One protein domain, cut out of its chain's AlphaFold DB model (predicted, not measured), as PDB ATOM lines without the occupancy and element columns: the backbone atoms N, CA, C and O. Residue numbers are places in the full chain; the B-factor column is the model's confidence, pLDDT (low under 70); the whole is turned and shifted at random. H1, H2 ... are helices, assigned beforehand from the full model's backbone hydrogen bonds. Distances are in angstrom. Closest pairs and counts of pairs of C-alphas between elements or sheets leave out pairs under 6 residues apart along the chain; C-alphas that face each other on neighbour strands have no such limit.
ATOM      1  N   PRO A  51      30.798  74.965  97.275       96.56
ATOM      2  CA  PRO A  51      31.055  75.997  98.281       96.56
ATOM      3  C   PRO A  51      32.517  76.060  98.730       96.56
ATOM      4  O   PRO A  51      33.006  77.135  99.054       96.56
ATOM      5  N   LYS A  52      33.234  74.928  98.726       96.06
ATOM      6  CA  LYS A  52      34.650  74.884  99.117       96.06
ATOM      7  C   LYS A  52      35.540  75.635  98.128       96.06
ATOM      8  O   LYS A  52      36.339  76.459  98.553       96.06
ATOM      9  N   VAL A  53      35.381  75.374  96.827       96.88
ATOM     10  CA  VAL A  53      36.192  76.008  95.776       96.88
ATOM     11  C   VAL A  53      35.874  77.498  95.695       96.88
ATOM     12  O   VAL A  53      36.785  78.318  95.744       96.88
ATOM     13  N   PHE A  54      34.586  77.853  95.648       97.25
ATOM     14  CA  PHE A  54      34.163  79.255  95.605       97.25
ATOM     15  C   PHE A  54      34.542  80.021  96.878       97.25
ATOM     16  O   PHE A  54      34.984  81.161  96.785       97.25
ATOM     17  N   GLY A  55      34.411  79.400  98.053       96.94
ATOM     18  CA  GLY A  55      34.792  80.006  99.327       96.94
ATOM     19  C   GLY A  55      36.295  80.252  99.432       96.94
ATOM     20  O   GLY A  55      36.708  81.355  99.777       96.94
ATOM     21  N   ALA A  56      37.123  79.262  99.083       96.56
ATOM     22  CA  ALA A  56      38.576  79.419  99.084       96.56
ATOM     23  C   ALA A  56      39.045  80.480  98.074       96.56
ATOM     24  O   ALA A  56      39.834  81.350  98.432       96.56
ATOM     25  N   ALA A  57      38.512  80.456  96.847       97.62
ATOM     26  CA  ALA A  57      38.819  81.450  95.820       97.62
ATOM     27  C   ALA A  57      38.471  82.877  96.272       97.62
ATOM     28  O   ALA A  57      39.307  83.773  96.174       97.62
ATOM     29  N   ALA A  58      37.267  83.079  96.819       97.44
ATOM     30  CA  ALA A  58      36.819  84.386  97.291       97.44
ATOM     31  C   ALA A  58      37.652  84.896  98.478       97.44
ATOM     32  O   ALA A  58      38.053  86.056  98.484       97.44
ATOM     33  N   ASN A  59      37.956  84.028  99.448       97.69
ATOM     34  CA  ASN A  59      38.717  84.407 100.640       97.69
ATOM     35  C   ASN A  59      40.185  84.735 100.334       97.69
ATOM     36  O   ASN A  59      40.777  85.560 101.022       97.69
ATOM     37  N   ASN A  60      40.759  84.108  99.305       96.88
ATOM     38  CA  ASN A  60      42.163  84.288  98.934       96.88
ATOM     39  C   ASN A  60      42.368  85.245  97.746       96.88
ATOM     40  O   ASN A  60      43.506  85.448  97.331       96.88
ATOM     41  N   GLY A  61      41.299  85.804  97.167       96.81
ATOM     42  CA  GLY A  61      41.388  86.672  95.986       96.81
ATOM     43  C   GLY A  61      41.925  85.960  94.738       96.81
ATOM     44  O   GLY A  61      42.622  86.569  93.930       96.81
ATOM     45  N   GLN A  62      41.637  84.666  94.595       96.56
ATOM     46  CA  GLN A  62      42.156  83.815  93.522       96.56
ATOM     47  C   GLN A  62      41.077  83.482  92.492       96.56
ATOM     48  O   GLN A  62      39.882  83.469  92.799       96.56
ATOM     49  N   MET A  63      41.486  83.162  91.260       96.50
ATOM     50  CA  MET A  63      40.539  82.652  90.272       96.50
ATOM     51  C   MET A  63      40.065  81.248  90.667       96.50
ATOM     52  O   MET A  63      40.800  80.466  91.271       96.50
ATOM     53  N   ILE A  64      38.846  80.882  90.255       96.75
ATOM     54  CA  ILE A  64      38.288  79.534  90.481       96.75
ATOM     55  C   ILE A  64      39.210  78.441  89.916       96.75
ATOM     56  O   ILE A  64      39.340  77.368  90.503       96.75
ATOM     57  N   LEU A  65      39.885  78.730  88.800       96.06
ATOM     58  CA  LEU A  65      40.845  77.822  88.178       96.06
ATOM     59  C   LEU A  65      42.110  77.607  89.015       96.06
ATOM     60  O   LEU A  65      42.612  76.485  89.049       96.06
ATOM     61  N   ASP A  66      42.573  78.631  89.730       95.75
ATOM     62  CA  ASP A  66      43.738  78.532  90.611       95.75
ATOM     63  C   ASP A  66      43.383  77.778  91.899       95.75
ATOM     64  O   ASP A  66      44.138  76.926  92.364       95.75
ATOM     65  N   ALA A  67      42.196  78.048  92.454       95.31
ATOM     66  CA  ALA A  67      41.723  77.424  93.689       95.31
ATOM     67  C   ALA A  67      41.263  75.967  93.500       95.31
ATOM     68  O   ALA A  67      41.271  75.177  94.445       95.31
ATOM     69  N   GLY A  68      40.825  75.596  92.296       93.56
ATOM     70  CA  GLY A  68      40.209  74.297  92.051       93.56
ATOM     71  C   GLY A  68      40.076  73.950  90.575       93.56
ATOM     72  O   GLY A  68      38.995  73.575  90.140       93.56
ATOM     73  N   GLY A  69      41.151  74.023  89.791       93.38
ATOM     74  CA  GLY A  69      41.090  73.797  88.339       93.38
ATOM     75  C   GLY A  69      40.587  72.421  87.881       93.38
ATOM     76  O   GLY A  69      40.142  72.293  86.748       93.38
ATOM     77  N   LYS A  70      40.606  71.406  88.758       94.75
ATOM     78  CA  LYS A  70      40.038  70.062  88.512       94.75
ATOM     79  C   LYS A  70      38.605  69.888  89.041       94.75
ATOM     80  O   LYS A  70      38.084  68.779  89.050       94.75
ATOM     81  N   SER A  71      38.007  70.948  89.580       96.88
ATOM     82  CA  SER A  71      36.612  70.934  90.027       96.88
ATOM     83  C   SER A  71      35.656  71.029  88.843       96.88
ATOM     84  O   SER A  71      36.028  71.532  87.781       96.88
ATOM     85  N   LYS A  72      34.392  70.635  89.037       96.06
ATOM     86  CA  LYS A  72      33.372  70.796  87.990       96.06
ATOM     87  C   LYS A  72      33.100  72.273  87.723       96.06
ATOM     88  O   LYS A  72      32.807  72.650  86.593       96.06
ATOM     89  N   ALA A  73      33.217  73.117  88.749       96.19
ATOM     90  CA  ALA A  73      33.189  74.564  88.573       96.19
ATOM     91  C   ALA A  73      34.345  75.043  87.676       96.19
ATOM     92  O   ALA A  73      34.102  75.763  86.711       96.19
ATOM     93  N   GLY A  74      35.580  74.609  87.941       96.38
ATOM     94  CA  GLY A  74      36.761  74.936  87.134       96.38
ATOM     95  C   GLY A  74      36.613  74.521  85.666       96.38
ATOM     96  O   GLY A  74      36.837  75.340  84.773       96.38
ATOM     97  N   GLU A  75      36.147  73.294  85.419       95.81
ATOM     98  CA  GLU A  75      35.812  72.801  84.075       95.81
ATOM     99  C   GLU A  75      34.732  73.668  83.409       95.81
ATOM    100  O   GLU A  75      34.904  74.103  82.271       95.81
ATOM    101  N   ALA A  76      33.657  74.007  84.129       95.62
ATOM    102  CA  ALA A  76      32.587  74.851  83.604       95.62
ATOM    103  C   ALA A  76      33.084  76.258  83.221       95.62
ATOM    104  O   ALA A  76      32.699  76.776  82.172       95.62
ATOM    105  N   PHE A  77      33.975  76.871  84.008       95.19
ATOM    106  CA  PHE A  77      34.589  78.158  83.655       95.19
ATOM    107  C   PHE A  77      35.483  78.059  82.411       95.19
ATOM    108  O   PHE A  77      35.447  78.964  81.573       95.19
ATOM    109  N   GLN A  78      36.230  76.964  82.231       94.31
ATOM    110  CA  GLN A  78      36.978  76.726  80.987       94.31
ATOM    111  C   GLN A  78      36.043  76.575  79.786       94.31
ATOM    112  O   GLN A  78      36.271  77.208  78.754       94.31
ATOM    113  N   THR A  79      34.969  75.793  79.920       93.75
ATOM    114  CA  THR A  79      33.953  75.655  78.871       93.75
ATOM    115  C   THR A  79      33.314  77.003  78.544       93.75
ATOM    116  O   THR A  79      33.163  77.345  77.373       93.75
ATOM    117  N   LEU A  80      32.994  77.822  79.552       93.38
ATOM    118  CA  LEU A  80      32.464  79.169  79.337       93.38
ATOM    119  C   LEU A  80      33.447  80.034  78.542       93.38
ATOM    120  O   LEU A  80      33.046  80.667  77.568       93.38
ATOM    121  N   ALA A  81      34.730  80.024  78.922       92.94
ATOM    122  CA  ALA A  81      35.784  80.766  78.234       92.94
ATOM    123  C   ALA A  81      35.920  80.343  76.760       92.94
ATOM    124  O   ALA A  81      36.074  81.186  75.874       92.94
ATOM    125  N   GLN A  82      35.808  79.047  76.469       91.88
ATOM    126  CA  GLN A  82      35.808  78.508  75.106       91.88
ATOM    127  C   GLN A  82      34.587  78.976  74.300       91.88
ATOM    128  O   GLN A  82      34.744  79.487  73.189       91.88
ATOM    129  N   ILE A  83      33.387  78.902  74.892       89.38
ATOM    130  CA  ILE A  83      32.135  79.362  74.271       89.38
ATOM    131  C   ILE A  83      32.222  80.845  73.890       89.38
ATOM    132  O   ILE A  83      31.878  81.213  72.767       89.38
ATOM    133  N   VAL A  84      32.683  81.710  74.801       89.06
ATOM    134  CA  VAL A  84      32.727  83.163  74.543       89.06
ATOM    135  C   VAL A  84      33.852  83.561  73.590       89.06
ATOM    136  O   VAL A  84      33.694  84.509  72.826       89.06
ATOM    137  N   SER A  85      34.961  82.816  73.581       90.94
ATOM    138  CA  SER A  85      36.089  83.051  72.666       90.94
ATOM    139  C   SER A  85      35.895  82.441  71.274       90.94
ATOM    140  O   SER A  85      36.786  82.563  70.435       90.94
ATOM    141  N   ARG A  86      34.741  81.804  71.009       74.31
ATOM    142  CA  ARG A  86      34.426  81.085  69.757       74.31
ATOM    143  C   ARG A  86      35.433  79.981  69.412       74.31
ATOM    144  O   ARG A  86      35.581  79.605  68.253       74.31
ATOM    145  N   ARG A  87      36.118  79.443  70.422       67.38
ATOM    146  CA  ARG A  87      36.936  78.234  70.306       67.38
ATOM    147  C   ARG A  87      36.017  77.058  70.622       67.38
ATOM    148  O   ARG A  87      35.947  76.629  71.766       67.38
ATOM    149  N   GLU A  88      35.216  76.619  69.654       55.28
ATOM    150  CA  GLU A  88      34.246  75.545  69.899       55.28
ATOM    151  C   GLU A  88      34.940  74.212  70.232       55.28
ATOM    152  O   GLU A  88      35.779  73.735  69.468       55.28
ATOM    153  N   LEU A  89      34.546  73.582  71.347       48.50
ATOM    154  CA  LEU A  89      34.593  72.125  71.492       48.50
ATOM    155  C   LEU A  89      33.211  71.568  71.100       48.50
ATOM    156  O   LEU A  89      32.196  72.106  71.554       48.50
ATOM    157  N   PRO A  90      33.134  70.511  70.274       44.12
ATOM    158  CA  PRO A  90      31.861  70.008  69.791       44.12
ATOM    159  C   PRO A  90      31.039  69.310  70.891       44.12
ATOM    160  O   PRO A  90      31.490  68.362  71.524       44.12
ATOM    161  N   LEU A  91      29.781  69.765  70.977       47.16
ATOM    162  CA  LEU A  91      28.542  69.095  71.400       47.16
ATOM    163  C   LEU A  91      28.355  68.699  72.879       47.16
ATOM    164  O   LEU A  91      28.732  67.618  73.321       47.16
ATOM    165  N   ILE A  92      27.512  69.475  73.573       48.47
ATOM    166  CA  ILE A  92      26.571  68.899  74.545       48.47
ATOM    167  C   ILE A  92      25.448  68.255  73.729       48.47
ATOM    168  O   ILE A  92      24.669  68.940  73.064       48.47
TER     169      ILE A  92
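What this domain is: This is residues 51 to 92 of the 116 residues of the protein "Pilus assembly protein CpaE" of bacterium (UniProt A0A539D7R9). The longest helix, H3, packs with its first part on the short H2, which sits between it and H1, and sticks out from this pair with residues 80 to 84. The printed part has 42 residues with three named helices, H1, H2 and H3 in chain order, and no named strand: all helix. It is loose, with a radius of gyration of the C-alphas of 11.6 A and spans of 34 by 17 by 12 A.

Where its parts are: Find C-alpha 72 at (33.372, 70.796, 87.990); from there H3, residues 72 to 84, runs 18.3 A. H2 is residues 64 to 68, 5.8 A. H1, residues 51 to 60, runs 13.9 A from C-alpha 51 at (31.055, 75.997, 98.281).

How they stand to each other: Look at residues 73 to 77: with these alone H3 touches H2, the closest C-alphas being those of Leu 65 and Gly 74, 5.1 A apart. H2 touches H1, closest at the C-alphas of Ala 57 and Ala 67, 5.4 A. H1 and H3 are close but not clearly touching, about perpendicular at 73 degrees; their closest C-alphas, Val 53 and Ala 73, are 7.9 A apart. In H1, H2 and H3 every O i to N i+4 pair is within hydrogen-bond range.

The domain as a whole: The C-alphas of Asn 59 and Pro 90, the two farthest apart, are 34.7 A apart. The printed part has no cut, and both links are tight. Residues 87 to 92 have pLDDT under 70.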